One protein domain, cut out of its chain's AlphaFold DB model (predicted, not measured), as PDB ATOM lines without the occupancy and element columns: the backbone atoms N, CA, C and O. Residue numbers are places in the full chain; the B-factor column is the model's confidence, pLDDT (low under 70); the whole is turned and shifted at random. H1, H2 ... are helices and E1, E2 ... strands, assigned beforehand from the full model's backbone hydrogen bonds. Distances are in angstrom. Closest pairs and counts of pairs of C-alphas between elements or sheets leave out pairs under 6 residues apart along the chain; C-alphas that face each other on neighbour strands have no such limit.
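This is residues 8 to 115 of the 229 residues of a protein of Acidobacteria bacterium (UniProt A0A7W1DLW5). A twisted, curled wall of four parallel strands has H1 and H2 side by side over one face, with H3 slanting over its E4 end; the other face has no named helix on it. Past the E4 edge lies a helical end, where H5 packs on H3 and the short H4 makes a corner with H5; the line from H1 to this end makes the long axis. The printed part has 108 residues, with five named helices and four named strands in the order E1 H1 E2 H2 E3 H3 E4 H4 H5; the sheet runs E1 E2 E3 E4, and the class is mixed, helices and strands. The whole is compact, with a radius of gyration of the C-alphas of 13.8 A and spans of 37 by 29 by 22 A.

E1, residues 10 to 14, is an edge strand, parallel to E2, residues 38 to 42, at 19 degrees, with N 13 and O 40 2.8 A apart. H1, residues 24 to 33, is on the sheet over E1 and E2 at a height of 9.6 A; its closest C-alphas to E2 are those of Ala 28 and Val 39, 7.0 A apart. E2 is parallel to E3, residues 70 to 73, at 25 degrees, with N 71 and O 39 2.8 A apart. H2, residues 56 to 65, is on the same face as H1, over E2 and E3 at a height of 9.0 A, and runs along the strands. H1 and H2 touch at a shallow tilt of 30 degrees, the same way; their closest C-alphas are those of Pro 25 and Val 62, 5.1 A apart. E3 is parallel to the other edge strand E4, residues 92 to 94, at 38 degrees, with N 94 and O 72 2.8 A apart. The sheet is only just strongly twisted, its C-alphas lying up to 4.3 A off the best plane. H1, H2 and H3, residues 79 to 86, with the sheet make two layers, helices on one face of a sheet. H3 is over E4, slantwise to it at 45 degrees on the local plane, which is fitted to 6 C-alphas, only just enough. Each of E1, H1, E2, then E2, H2, E3, then E3, H3, E4 is a strand-helix-strand unit, two parallel neighbour strands with a helix between, and each crossover is right-handed. H5, residues 105 to 113, touches H3 at a steep tilt of 61 degrees, the closest C-alphas being those of Ala 79 and Ala 109, 4.5 A apart. H4, residues 97 to 101, and H5 only just touch, and only at the corner, with 3 pairs of C-alphas within 8 A, the closest those of Ala 99 and Ile 105 at 6.0 A. Every O i to N i+4 pair is within hydrogen-bond range in H1, H2, H3, H4 and H5.

E1 begins at C-alpha 10, (106.544, 60.303, 89.569), and is 13.9 A long from first to last C-alpha; E2 is 13.7 A, E3 9.9 A and E4 6.8 A. H1 is 14.1 A, H2 14.3 A, H3 11.1 A, H4 6.4 A and H5 12.1 A, ending at C-alpha 113, (112.685, 41.775, 73.101).

The C-alphas of Thr 20 and Gly 115, the two farthest apart, are 41.4 A apart. The printed part has no cut; the link from E2 to H2, residues 43 to 55, is long. The mean pLDDT of the printed part is 97.3, and no printed residue is under 70.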
ATOM      1  N   PRO A   8     113.208  64.060  91.058       97.19
ATOM      2  CA  PRO A   8     112.089  63.734  90.179       97.19
ATOM      3  C   PRO A   8     110.902  63.157  90.956       97.19
ATOM      4  O   PRO A   8     111.059  62.227  91.747       97.19
ATOM      5  N   VAL A   9     109.704  63.685  90.700       98.12
ATOM      6  CA  VAL A   9     108.454  63.161  91.264       98.12
ATOM      7  C   VAL A   9     107.710  62.393  90.182       98.12
ATOM      8  O   VAL A   9     107.434  62.940  89.117       98.12
ATOM      9  N   THR A  10     107.360  61.142  90.456       98.31
ATOM     10  CA  THR A  10     106.544  60.303  89.569       98.31
ATOM     11  C   THR A  10     105.212  59.971  90.232       98.31
ATOM     12  O   THR A  10     105.092  60.005  91.459       98.31
ATOM     13  N   VAL A  11     104.188  59.660  89.432       98.38
ATOM     14  CA  VAL A  11     102.852  59.313  89.946       98.38
ATOM     15  C   VAL A  11     102.409  57.965  89.402       98.38
ATOM     16  O   VAL A  11     102.504  57.715  88.204       98.38
ATOM     17  N   LYS A  12     101.875  57.099  90.272       98.56
ATOM     18  CA  LYS A  12     101.206  55.860  89.864       98.56
ATOM     19  C   LYS A  12      99.712  55.936  90.152       98.56
ATOM     20  O   LYS A  12      99.311  56.161  91.288       98.56
ATOM     21  N   MET A  13      98.904  55.696  89.128       98.50
ATOM     22  CA  MET A  13      97.455  55.883  89.149       98.50
ATOM     23  C   MET A  13      96.703  54.686  88.556       98.50
ATOM     24  O   MET A  13      97.294  53.751  88.007       98.50
ATOM     25  N   ARG A  14      95.383  54.704  88.728       98.62
ATOM     26  CA  ARG A  14      94.419  53.754  88.160       98.62
ATOM     27  C   ARG A  14      93.610  54.426  87.047       98.62
ATOM     28  O   ARG A  14      93.715  55.635  86.868       98.62
ATOM     29  N   ALA A  15      92.796  53.648  86.336       98.38
ATOM     30  CA  ALA A  15      91.919  54.131  85.266       98.38
ATOM     31  C   ALA A  15      90.903  55.196  85.732       98.38
ATOM     32  O   ALA A  15      90.452  56.016  84.936       98.38
ATOM     33  N   GLY A  16      90.532  55.144  87.012       98.31
ATOM     34  CA  GLY A  16      89.424  55.891  87.587       98.31
ATOM     35  C   GLY A  16      88.984  55.307  88.927       98.31
ATOM     36  O   GLY A  16      89.592  54.342  89.416       98.31
ATOM     37  N   TRP A  17      87.921  55.858  89.512       98.12
ATOM     38  CA  TRP A  17      87.334  55.318  90.742       98.12
ATOM     39  C   TRP A  17      86.537  54.041  90.459       98.12
ATOM     40  O   TRP A  17      86.863  52.974  90.988       98.12
ATOM     41  N   ASP A  18      85.580  54.118  89.537       97.75
ATOM     42  CA  ASP A  18      84.745  53.012  89.071       97.75
ATOM     43  C   ASP A  18      84.416  53.142  87.570       97.75
ATOM     44  O   ASP A  18      85.038  53.928  86.858       97.75
ATOM     45  N   ALA A  19      83.492  52.319  87.065       95.06
ATOM     46  CA  ALA A  19      83.133  52.279  85.646       95.06
ATOM     47  C   ALA A  19      82.458  53.563  85.125       95.06
ATOM     48  O   ALA A  19      82.434  53.776  83.916       95.06
ATOM     49  N   THR A  20      81.916  54.403  86.009       97.00
ATOM     50  CA  THR A  20      81.290  55.684  85.656       97.00
ATOM     51  C   THR A  20      82.282  56.849  85.676       97.00
ATOM     52  O   THR A  20      82.037  57.872  85.046       97.00
ATOM     53  N   GLU A  21      83.439  56.670  86.321       96.75
ATOM     54  CA  GLU A  21      84.452  57.711  86.524       96.75
ATOM     55  C   GLU A  21      85.826  57.310  85.956       96.75
ATOM     56  O   GLU A  21      86.829  57.280  86.674       96.75
ATOM     57  N   ILE A  22      85.895  57.007  84.655       98.00
ATOM     58  CA  ILE A  22      87.158  56.729  83.943       98.00
ATOM     59  C   ILE A  22      87.834  58.046  83.538       98.00
ATOM     60  O   ILE A  22      87.652  58.544  82.431       98.00
ATOM     61  N   ASN A  23      88.624  58.618  84.446       98.00
ATOM     62  CA  ASN A  23      89.233  59.946  84.300       98.00
ATOM     63  C   ASN A  23      90.762  59.926  84.118       98.00
ATOM     64  O   ASN A  23      91.413  60.968  84.224       98.00
ATOM     65  N   ALA A  24      91.358  58.758  83.852       98.31
ATOM     66  CA  ALA A  24      92.808  58.627  83.734       98.31
ATOM     67  C   ALA A  24      93.483  59.575  82.720       98.31
ATOM     68  O   ALA A  24      94.523  60.124  83.079       98.31
ATOM     69  N   PRO A  25      92.952  59.817  81.502       98.31
ATOM     70  CA  PRO A  25      93.572  60.751  80.558       98.31
ATOM     71  C   PRO A  25      93.647  62.179  81.105       98.31
ATOM     72  O   PRO A  25      94.722  62.780  81.117       98.31
ATOM     73  N   ASP A  26      92.540  62.681  81.654       98.38
ATOM     74  CA  ASP A  26      92.471  64.033  82.215       98.38
ATOM     75  C   ASP A  26      93.367  64.182  83.447       98.38
ATOM     76  O   ASP A  26      94.072  65.181  83.607       98.38
ATOM     77  N   LEU A  27      93.366  63.177  84.330       98.31
ATOM     78  CA  LEU A  27      94.211  63.170  85.519       98.31
ATOM     79  C   LEU A  27      95.699  63.108  85.145       98.31
ATOM     80  O   LEU A  27      96.493  63.858  85.710       98.31
ATOM     81  N   ALA A  28      96.078  62.268  84.181       98.56
ATOM     82  CA  ALA A  28      97.457  62.160  83.716       98.56
ATOM     83  C   ALA A  28      97.960  63.486  83.131       98.56
ATOM     84  O   ALA A  28      99.075  63.901  83.451       98.56
ATOM     85  N   LYS A  29      97.122  64.196  82.364       98.56
ATOM     86  CA  LYS A  29      97.488  65.512  81.832       98.56
ATOM     87  C   LYS A  29      97.715  66.541  82.940       98.56
ATOM     88  O   LYS A  29      98.742  67.207  82.960       98.56
ATOM     89  N   ARG A  30      96.823  66.596  83.933       98.25
ATOM     90  CA  ARG A  30      96.983  67.478  85.107       98.25
ATOM     91  C   ARG A  30      98.240  67.155  85.919       98.25
ATOM     92  O   ARG A  30      98.847  68.052  86.497       98.25
ATOM     93  N   ILE A  31      98.616  65.879  85.998       98.06
ATOM     94  CA  ILE A  31      99.845  65.435  86.665       98.06
ATOM     95  C   ILE A  31     101.089  65.903  85.895       98.06
ATOM     96  O   ILE A  31     102.042  66.372  86.520       98.06
ATOM     97  N   GLU A  32     101.077  65.796  84.565       98.38
ATOM     98  CA  GLU A  32     102.128  66.345  83.702       98.38
ATOM     99  C   GLU A  32     102.249  67.865  83.881       98.38
ATOM    100  O   GLU A  32     103.340  68.351  84.174       98.38
ATOM    101  N   ASP A  33     101.135  68.600  83.821       97.94
ATOM    102  CA  ASP A  33     101.106  70.059  84.014       97.94
ATOM    103  C   ASP A  33     101.608  70.469  85.413       97.94
ATOM    104  O   ASP A  33     102.192  71.538  85.601       97.94
ATOM    105  N   ALA A  34     101.434  69.599  86.414       97.44
ATOM    106  CA  ALA A  34     101.973  69.779  87.761       97.44
ATOM    107  C   ALA A  34     103.485  69.479  87.875       97.44
ATOM    108  O   ALA A  34     104.044  69.580  88.975       97.44
ATOM    109  N   GLY A  35     104.141  69.117  86.770       97.69
ATOM    110  CA  GLY A  35     105.585  68.933  86.631       97.69
ATOM    111  C   GLY A  35     106.095  67.529  86.954       97.69
ATOM    112  O   GLY A  35     107.268  67.390  87.298       97.69
ATOM    113  N   ALA A  36     105.240  66.500  86.934       98.31
ATOM    114  CA  ALA A  36     105.695  65.129  87.160       98.31
ATOM    115  C   ALA A  36     106.715  64.691  86.097       98.31
ATOM    116  O   ALA A  36     106.575  64.996  84.919       98.31
ATOM    117  N   ALA A  37     107.719  63.925  86.513       98.50
ATOM    118  CA  ALA A  37     108.759  63.415  85.625       98.50
ATOM    119  C   ALA A  37     108.314  62.181  84.822       98.50
ATOM    120  O   ALA A  37     108.889  61.896  83.779       98.50
ATOM    121  N   ALA A  38     107.331  61.427  85.325       98.69
ATOM    122  CA  ALA A  38     106.719  60.288  84.641       98.69
ATOM    123  C   ALA A  38     105.403  59.880  85.316       98.69
ATOM    124  O   ALA A  38     105.189  60.145  86.508       98.69
ATOM    125  N   VAL A  39     104.561  59.155  84.575       98.69
ATOM    126  CA  VAL A  39     103.307  58.578  85.081       98.69
ATOM    127  C   VAL A  39     103.272  57.075  84.837       98.69
ATOM    128  O   VAL A  39     103.677  56.590  83.789       98.69
ATOM    129  N   ALA A  40     102.751  56.318  85.799       98.75
ATOM    130  CA  ALA A  40     102.436  54.908  85.640       98.75
ATOM    131  C   ALA A  40     100.926  54.671  85.763       98.75
ATOM    132  O   ALA A  40     100.317  55.059  86.761       98.75
ATOM    133  N   VAL A  41     100.323  53.982  84.796       98.75
ATOM    134  CA  VAL A  41      98.872  53.755  84.739       98.75
ATOM    135  C   VAL A  41      98.565  52.272  84.870       98.75
ATOM    136  O   VAL A  41      99.030  51.449  84.086       98.75
ATOM    137  N   HIS A  42      97.744  51.920  85.860       98.69
ATOM    138  CA  HIS A  42      97.050  50.636  85.881       98.69
ATOM    139  C   HIS A  42      95.693  50.803  85.199       98.69
ATOM    140  O   HIS A  42      94.843  51.522  85.714       98.69
ATOM    141  N   GLY A  43      95.449  50.089  84.098       98.06
ATOM    142  CA  GLY A  43      94.192  50.122  83.329       98.06
ATOM    143  C   GLY A  43      92.958  49.529  84.028       98.06
ATOM    144  O   GLY A  43      92.004  49.146  83.366       98.06
ATOM    145  N   ARG A  44      92.963  49.412  85.360       98.50
ATOM    146  CA  ARG A  44      91.794  49.044  86.170       98.50
ATOM    147  C   ARG A  44      91.377  50.230  87.020       98.50
ATOM    148  O   ARG A  44      92.233  50.969  87.503       98.50
ATOM    149  N   THR A  45      90.087  50.347  87.285       98.50
ATOM    150  CA  THR A  45      89.525  51.285  88.265       98.50
ATOM    151  C   THR A  45      89.820  50.830  89.690       98.50
ATOM    152  O   THR A  45      90.237  49.688  89.913       98.50
ATOM    153  N   ALA A  46      89.653  51.706  90.677       97.75
ATOM    154  CA  ALA A  46      89.799  51.335  92.083       97.75
ATOM    155  C   ALA A  46      88.782  50.251  92.484       97.75
ATOM    156  O   ALA A  46      89.181  49.225  93.041       97.75
ATOM    157  N   ALA A  47      87.513  50.419  92.103       97.38
ATOM    158  CA  ALA A  47      86.419  49.494  92.402       97.38
ATOM    159  C   ALA A  47      86.650  48.076  91.850       97.38
ATOM    160  O   ALA A  47      86.340  47.093  92.518       97.38
ATOM    161  N   GLN A  48      87.274  47.944  90.674       97.50
ATOM    162  CA  GLN A  48      87.633  46.631  90.120       97.50
ATOM    163  C   GLN A  48      88.654  45.879  90.981       97.50
ATOM    164  O   GLN A  48      88.744  44.656  90.905       97.50
ATOM    165  N   SER A  49      89.462  46.567  91.791       94.81
ATOM    166  CA  SER A  49      90.574  45.956  92.525       94.81
ATOM    167  C   SER A  49      91.479  45.117  91.604       94.81
ATOM    168  O   SER A  49      92.317  45.681  90.891       94.81
ATOM    169  N   TYR A  50      91.319  43.788  91.602       92.62
ATOM    170  CA  TYR A  50      92.046  42.842  90.749       92.62
ATOM    171  C   TYR A  50      91.133  41.978  89.860       92.62
ATOM    172  O   TYR A  50      91.634  41.035  89.248       92.62
ATOM    173  N   THR A  51      89.832  42.265  89.799       94.62
ATOM    174  CA  THR A  51      88.869  41.572  88.932       94.62
ATOM    175  C   THR A  51      88.904  42.134  87.507       94.62
ATOM    176  O   THR A  51      89.515  43.177  87.249       94.62
ATOM    177  N   GLY A  52      88.287  41.419  86.562       93.69
ATOM    178  CA  GLY A  52      88.292  41.789  85.144       93.69
ATOM    179  C   GLY A  52      89.701  41.849  84.549       93.69
ATOM    180  O   GLY A  52      90.641  41.263  85.091       93.69
ATOM    181  N   SER A  53      89.852  42.607  83.466       96.06
ATOM    182  CA  SER A  53      91.117  42.800  82.751       96.06
ATOM    183  C   SER A  53      91.540  44.265  82.789       96.06
ATOM    184  O   SER A  53      90.703  45.161  82.861       96.06
ATOM    185  N   SER A  54      92.845  44.509  82.770       97.50
ATOM    186  CA  SER A  54      93.407  45.847  82.603       97.50
ATOM    187  C   SER A  54      93.149  46.354  81.184       97.50
ATOM    188  O   SER A  54      93.535  45.690  80.225       97.50
ATOM    189  N   ASP A  55      92.548  47.535  81.062       98.12
ATOM    190  CA  ASP A  55      92.329  48.220  79.787       98.12
ATOM    191  C   ASP A  55      93.650  48.825  79.285       98.12
ATOM    192  O   ASP A  55      94.128  49.842  79.795       98.12
ATOM    193  N   TRP A  56      94.276  48.153  78.317       98.44
ATOM    194  CA  TRP A  56      95.525  48.600  77.698       98.44
ATOM    195  C   TRP A  56      95.316  49.617  76.575       98.44
ATOM    196  O   TRP A  56      96.232  50.392  76.304       98.44
ATOM    197  N   ASP A  57      94.111  49.709  76.011       98.31
ATOM    198  CA  ASP A  57      93.771  50.756  75.047       98.31
ATOM    199  C   ASP A  57      93.658  52.108  75.756       98.31
ATOM    200  O   ASP A  57      94.119  53.127  75.247       98.31
ATOM    201  N   LEU A  58      93.101  52.132  76.972       98.50
ATOM    202  CA  LEU A  58      93.126  53.310  77.836       98.50
ATOM    203  C   LEU A  58      94.558  53.736  78.160       98.50
ATOM    204  O   LEU A  58      94.870  54.921  78.067       98.50
ATOM    205  N   ILE A  59      95.426  52.787  78.523       98.75
ATOM    206  CA  ILE A  59      96.841  53.073  78.795       98.75
ATOM    207  C   ILE A  59      97.508  53.677  77.550       98.75
ATOM    208  O   ILE A  59      98.206  54.681  77.676       98.75
ATOM    209  N   ALA A  60      97.258  53.118  76.362       98.62
ATOM    210  CA  ALA A  60      97.782  53.635  75.100       98.62
ATOM    211  C   ALA A  60      97.284  55.061  74.806       98.62
ATOM    212  O   ALA A  60      98.080  55.930  74.452       98.62
ATOM    213  N   ARG A  61      95.988  55.341  75.031       98.44
ATOM    214  CA  ARG A  61      95.429  56.700  74.899       98.44
ATOM    215  C   ARG A  61      96.134  57.688  75.825       98.44
ATOM    216  O   ARG A  61      96.508  58.765  75.371       98.44
ATOM    217  N   VAL A  62      96.364  57.317  77.089       98.62
ATOM    218  CA  VAL A  62      97.131  58.156  78.025       98.62
ATOM    219  C   VAL A  62      98.553  58.376  77.508       98.62
ATOM    220  O   VAL A  62      98.987  59.519  77.426       98.62
ATOM    221  N   ALA A  63      99.261  57.315  77.110       98.62
ATOM    222  CA  ALA A  63     100.631  57.416  76.606       98.62
ATOM    223  C   ALA A  63     100.749  58.354  75.394       98.62
ATOM    224  O   ALA A  63     101.659  59.172  75.346       98.62
ATOM    225  N   SER A  64      99.794  58.300  74.459       98.31
ATOM    226  CA  SER A  64      99.778  59.181  73.282       98.31
ATOM    227  C   SER A  64      99.487  60.658  73.585       98.31
ATOM    228  O   SER A  64      99.777  61.515  72.755       98.31
ATOM    229  N   GLY A  65      98.890  60.961  74.743       98.06
ATOM    230  CA  GLY A  65      98.458  62.312  75.114       98.06
ATOM    231  C   GLY A  65      99.461  63.099  75.960       98.06
ATOM    232  O   GLY A  65      99.231  64.282  76.226       98.06
ATOM    233  N   LEU A  66     100.539  62.457  76.415       98.44
ATOM    234  CA  LEU A  66     101.557  63.041  77.286       98.44
ATOM    235  C   LEU A  66     102.893  63.155  76.539       98.44
ATOM    236  O   LEU A  66     103.197  62.376  75.640       98.44
ATOM    237  N   SER A  67     103.705  64.129  76.940       98.44
ATOM    238  CA  SER A  67     105.089  64.303  76.486       98.44
ATOM    239  C   SER A  67     106.117  63.702  77.453       98.44
ATOM    240  O   SER A  67     107.241  63.400  77.052       98.44
ATOM    241  N   ILE A  68     105.736  63.492  78.715       98.56
ATOM    242  CA  ILE A  68     106.536  62.754  79.703       98.56
ATOM    243  C   ILE A  68     106.379  61.227  79.556       98.56
ATOM    244  O   ILE A  68     105.342  60.760  79.082       98.56
ATOM    245  N   PRO A  69     107.360  60.417  80.010       98.75
ATOM    246  CA  PRO A  69     107.271  58.960  79.958       98.75
ATOM    247  C   PRO A  69     106.032  58.396  80.664       98.75
ATOM    248  O   PRO A  69     105.748  58.728  81.823       98.75
ATOM    249  N   VAL A  70     105.344  57.474  79.986       98.88
ATOM    250  CA  VAL A  70     104.188  56.745  80.524       98.88
ATOM    251  C   VAL A  70     104.506  55.259  80.634       98.88
ATOM    252  O   VAL A  70     104.878  54.618  79.654       98.88
ATOM    253  N   PHE A  71     104.321  54.695  81.825       98.81
ATOM    254  CA  PHE A  71     104.511  53.274  82.102       98.81
ATOM    255  C   PHE A  71     103.166  52.557  82.251       98.81
ATOM    256  O   PHE A  71     102.354  52.902  83.113       98.81
ATOM    257  N   GLY A  72     102.929  51.522  81.450       98.56
ATOM    258  CA  GLY A  72     101.723  50.699  81.546       98.56
ATOM    259  C   GLY A  72     101.832  49.634  82.634       98.56
ATOM    260  O   GLY A  72     102.907  49.093  82.881       98.56
ATOM    261  N   SER A  73     100.734  49.297  83.305       98.50
ATOM    262  CA  SER A  73     100.709  48.236  84.313       98.50
ATOM    263  C   SER A  73      99.400  47.464  84.284       98.50
ATOM    264  O   SER A  73      98.318  48.043  84.231       98.50
ATOM    265  N   GLY A  74      99.496  46.143  84.410       96.94
ATOM    266  CA  GLY A  74      98.331  45.281  84.560       96.94
ATOM    267  C   GLY A  74      98.451  44.007  83.740       96.94
ATOM    268  O   GLY A  74      98.739  44.041  82.554       96.94
ATOM    269  N   ASP A  75      98.189  42.883  84.398       96.06
ATOM    270  CA  ASP A  75      97.994  41.570  83.767       96.06
ATOM    271  C   ASP A  75      99.171  41.021  82.954       96.06
ATOM    272  O   ASP A  75      99.001  40.108  82.160       96.06
ATOM    273  N   CYS A  76     100.383  41.494  83.246       96.44
ATOM    274  CA  CYS A  76     101.625  40.856  82.821       96.44
ATOM    275  C   CYS A  76     102.042  39.817  83.874       96.44
ATOM    276  O   CYS A  76     102.608  40.160  84.918       96.44
ATOM    277  N   ILE A  77     101.696  38.554  83.635       94.69
ATOM    278  CA  ILE A  77     102.127  37.392  84.428       94.69
ATOM    279  C   ILE A  77     103.138  36.507  83.688       94.69
ATOM    280  O   ILE A  77     103.767  35.667  84.325       94.69
ATOM    281  N   GLU A  78     103.323  36.733  82.389       95.06
ATOM    282  CA  GLU A  78     104.293  36.068  81.521       95.06
ATOM    283  C   GLU A  78     105.173  37.091  80.790       95.06
ATOM    284  O   GLU A  78     104.767  38.231  80.556       95.06
ATOM    285  N   ALA A  79     106.388  36.681  80.420       96.62
ATOM    286  CA  ALA A  79     107.351  37.544  79.739       96.62
ATOM    287  C   ALA A  79     106.850  38.012  78.361       96.62
ATOM    288  O   ALA A  79     107.012  39.178  78.009       96.62
ATOM    289  N   SER A  80     106.182  37.131  77.610       96.94
ATOM    290  CA  SER A  80     105.563  37.433  76.310       96.94
ATOM    291  C   SER A  80     104.543  38.567  76.403       96.94
ATOM    292  O   SER A  80     104.558  39.474  75.577       96.94
ATOM    293  N   GLN A  81     103.720  38.570  77.454       97.69
ATOM    294  CA  GLN A  81     102.732  39.619  77.698       97.69
ATOM    295  C   GLN A  81     103.406  40.973  77.918       97.69
ATOM    296  O   GLN A  81     102.887  41.990  77.484       97.69
ATOM    297  N   MET A  82     104.572  41.024  78.566       97.31
ATOM    298  CA  MET A  82     105.311  42.285  78.706       97.31
ATOM    299  C   MET A  82     105.745  42.824  77.341       97.31
ATOM    300  O   MET A  82     105.582  44.012  77.080       97.31
ATOM    301  N   VAL A  83     106.254  41.946  76.470       96.56
ATOM    302  CA  VAL A  83     106.688  42.311  75.112       96.56
ATOM    303  C   VAL A  83     105.510  42.767  74.255       96.56
ATOM    304  O   VAL A  83     105.609  43.796  73.595       96.56
ATOM    305  N   GLU A  84     104.378  42.065  74.319       97.44
ATOM    306  CA  GLU A  84     103.131  42.478  73.666       97.44
ATOM    307  C   GLU A  84     102.707  43.876  74.140       97.44
ATOM    308  O   GLU A  84     102.421  44.758  73.337       97.44
ATOM    309  N   ARG A  85     102.731  44.127  75.453       97.81
ATOM    310  CA  ARG A  85     102.312  45.412  76.026       97.81
ATOM    311  C   ARG A  85     103.252  46.576  75.742       97.81
ATOM    312  O   ARG A  85     102.799  47.719  75.727       97.81
ATOM    313  N   MET A  86     104.523  46.317  75.443       97.25
ATOM    314  CA  MET A  86     105.422  47.355  74.927       97.25
ATOM    315  C   MET A  86     104.956  47.913  73.571       97.25
ATOM    316  O   MET A  86     105.304  49.041  73.235       97.25
ATOM    317  N   GLN A  87     104.124  47.186  72.813       95.50
ATOM    318  CA  GLN A  87     103.573  47.658  71.534       95.50
ATOM    319  C   GLN A  87     102.470  48.719  71.706       95.50
ATOM    320  O   GLN A  87     102.094  49.367  70.735       95.50
ATOM    321  N   SER A  88     101.979  48.953  72.929       96.44
ATOM    322  CA  SER A  88     100.930  49.941  73.233       96.44
ATOM    323  C   SER A  88     101.417  51.401  73.251       96.44
ATOM    324  O   SER A  88     100.692  52.278  73.715       96.44
ATOM    325  N   GLY A  89     102.648  51.679  72.807       96.31
ATOM    326  CA  GLY A  89     103.220  53.033  72.788       96.31
ATOM    327  C   GLY A  89     103.666  53.559  74.157       96.31
ATOM    328  O   GLY A  89     103.955  54.744  74.296       96.31
ATOM    329  N   VAL A  90     103.731  52.696  75.174       98.50
ATOM    330  CA  VAL A  90     104.249  53.039  76.507       98.50
ATOM    331  C   VAL A  90     105.778  53.074  76.518       98.50
ATOM    332  O   VAL A  90     106.441  52.331  75.798       98.50
ATOM    333  N   SER A  91     106.356  53.883  77.402       98.50
ATOM    334  CA  SER A  91     107.808  53.944  77.624       98.50
ATOM    335  C   SER A  91     108.345  52.732  78.396       98.50
ATOM    336  O   SER A  91     109.548  52.483  78.406       98.50
ATOM    337  N   GLY A  92     107.467  51.979  79.061       98.19
ATOM    338  CA  GLY A  92     107.821  50.760  79.774       98.19
ATOM    339  C   GLY A  92     106.613  50.075  80.407       98.19
ATOM    340  O   GLY A  92     105.517  50.635  80.472       98.19
ATOM    341  N   VAL A  93     106.826  48.863  80.919       98.25
ATOM    342  CA  VAL A  93     105.795  48.055  81.583       98.25
ATOM    343  C   VAL A  93     106.180  47.801  83.040       98.25
ATOM    344  O   VAL A  93     107.251  47.271  83.327       98.25
ATOM    345  N   LEU A  94     105.284  48.133  83.974       97.94
ATOM    346  CA  LEU A  94     105.425  47.789  85.387       97.94
ATOM    347  C   LEU A  94     104.751  46.454  85.695       97.94
ATOM    348  O   LEU A  94     103.528  46.303  85.570       97.94
ATOM    349  N   VAL A  95     105.549  45.521  86.208       97.44
ATOM    350  CA  VAL A  95     105.125  44.166  86.563       97.44
ATOM    351  C   VAL A  95     105.106  43.998  88.078       97.44
ATOM    352  O   VAL A  95     106.093  44.251  88.756       97.44
ATOM    353  N   GLY A  96     103.966  43.546  88.605       95.06
ATOM    354  CA  GLY A  96     103.812  43.189  90.019       95.06
ATOM    355  C   GLY A  96     103.755  41.675  90.210       95.06
ATOM    356  O   GLY A  96     104.771  41.004  90.349       95.06
ATOM    357  N   ARG A  97     102.539  41.115  90.176       93.88
ATOM    358  CA  ARG A  97     102.277  39.686  90.448       93.88
ATOM    359  C   ARG A  97     103.081  38.720  89.566       93.88
ATOM    360  O   ARG A  97     103.441  37.655  90.052       93.88
ATOM    361  N   GLY A  98     103.362  39.076  88.309       94.94
ATOM    362  CA  GLY A  98     104.196  38.264  87.415       94.94
ATOM    363  C   GLY A  98     105.599  38.025  87.970       94.94
ATOM    364  O   GLY A  98     106.034  36.881  88.031       94.94
ATOM    365  N   ALA A  99     106.243  39.069  88.496       95.69
ATOM    366  CA  ALA A  99     107.576  38.982  89.092       95.69
ATOM    367  C   ALA A  99     107.603  38.120  90.364       95.69
ATOM    368  O   ALA A  99     108.573  37.418  90.617       95.69
ATOM    369  N   LEU A 100     106.516  38.110  91.144       93.12
ATOM    370  CA  LEU A 100     106.406  37.229  92.315       93.12
ATOM    371  C   LEU A 100     106.195  35.757  91.933       93.12
ATOM    372  O   LEU A 100     106.625  34.870  92.661       93.12
ATOM    373  N   ARG A 101     105.516  35.476  90.813       91.31
ATOM    374  CA  ARG A 101     105.351  34.101  90.302       91.31
ATOM    375  C   ARG A 101     106.618  33.579  89.635       91.31
ATOM    376  O   ARG A 101     106.909  32.387  89.684       91.31
ATOM    377  N   ASN A 102     107.335  34.477  88.975       94.06
ATOM    378  CA  ASN A 102     108.524  34.177  88.210       94.06
ATOM    379  C   ASN A 102     109.520  35.341  88.339       94.06
ATOM    380  O   ASN A 102     109.440  36.301  87.571       94.06
ATOM    381  N   PRO A 103     110.468  35.266  89.287       94.12
ATOM    382  CA  PRO A 103     111.498  36.293  89.469       94.12
ATOM    383  C   PRO A 103     112.359  36.533  88.221       94.12
ATOM    384  O   PRO A 103     112.872  37.630  88.019       94.12
ATOM    385  N   PHE A 104     112.453  35.535  87.339       96.12
ATOM    386  CA  PHE A 104     113.227  35.577  86.098       96.12
ATOM    387  C   PHE A 104     112.470  36.232  84.930       96.12
ATOM    388  O   PHE A 104     113.012  36.357  83.834       96.12
ATOM    389  N   ILE A 105     111.223  36.677  85.137       96.69
ATOM    390  CA  ILE A 105     110.358  37.211  84.072       96.69
ATOM    391  C   ILE A 105     110.985  38.398  83.325       96.69
ATOM    392  O   ILE A 105     110.797  38.524  82.119       96.69
ATOM    393  N   PHE A 106     111.762  39.244  84.012       96.94
ATOM    394  CA  PHE A 106     112.427  40.400  83.402       96.94
ATOM    395  C   PHE A 106     113.579  39.986  82.482       96.94
ATOM    396  O   PHE A 106     113.720  40.529  81.388       96.94
ATOM    397  N   GLU A 107     114.370  38.994  82.897       96.62
ATOM    398  CA  GLU A 107     115.433  38.410  82.075       96.62
ATOM    399  C   GLU A 107     114.838  37.771  80.813       96.62
ATOM    400  O   GLU A 107     115.297  38.020  79.698       96.62
ATOM    401  N   GLN A 108     113.756  37.009  80.982       97.50
ATOM    402  CA  GLN A 108     113.047  36.357  79.887       97.50
ATOM    403  C   GLN A 108     112.405  37.368  78.928       97.50
ATOM    404  O   GLN A 108     112.496  37.199  77.713       97.50
ATOM    405  N   ALA A 109     111.802  38.442  79.445       97.06
ATOM    406  CA  ALA A 109     111.249  39.514  78.617       97.06
ATOM    407  C   ALA A 109     112.354  40.240  77.835       97.06
ATOM    408  O   ALA A 109     112.200  40.481  76.642       97.06
ATOM    409  N   SER A 110     113.499  40.510  78.471       96.50
ATOM    410  CA  SER A 110     114.675  41.084  77.804       96.50
ATOM    411  C   SER A 110     115.208  40.182  76.683       96.50
ATOM    412  O   SER A 110     115.537  40.668  75.597       96.50
ATOM    413  N   ALA A 111     115.253  38.862  76.904       97.62
ATOM    414  CA  ALA A 111     115.623  37.897  75.871       97.62
ATOM    415  C   ALA A 111     114.657  37.955  74.677       97.62
ATOM    416  O   ALA A 111     115.116  38.144  73.550       97.62
ATOM    417  N   LEU A 112     113.342  37.912  74.925       97.12
ATOM    418  CA  LEU A 112     112.311  38.020  73.886       97.12
ATOM    419  C   LEU A 112     112.415  39.323  73.086       97.12
ATOM    420  O   LEU A 112     112.417  39.283  71.859       97.12
ATOM    421  N   MET A 113     112.549  40.469  73.762       95.19
ATOM    422  CA  MET A 113     112.685  41.775  73.101       95.19
ATOM    423  C   MET A 113     113.939  41.867  72.226       95.19
ATOM    424  O   MET A 113     113.955  42.616  71.256       95.19
ATOM    425  N   SER A 114     114.981  41.101  72.558       96.31
ATOM    426  CA  SER A 114     116.236  41.046  71.799       96.31
ATOM    427  C   SER A 114     116.267  39.924  70.752       96.31
ATOM    428  O   SER A 114     117.324  39.667  70.181       96.31
ATOM    429  N   GLY A 115     115.164  39.193  70.549       96.06
ATOM    430  CA  GLY A 115     115.120  38.028  69.657       96.06
ATOM    431  C   GLY A 115     116.003  36.853  70.102       96.06
ATOM    432  O   GLY A 115     116.342  35.995  69.290       96.06
TER     433      GLY A 115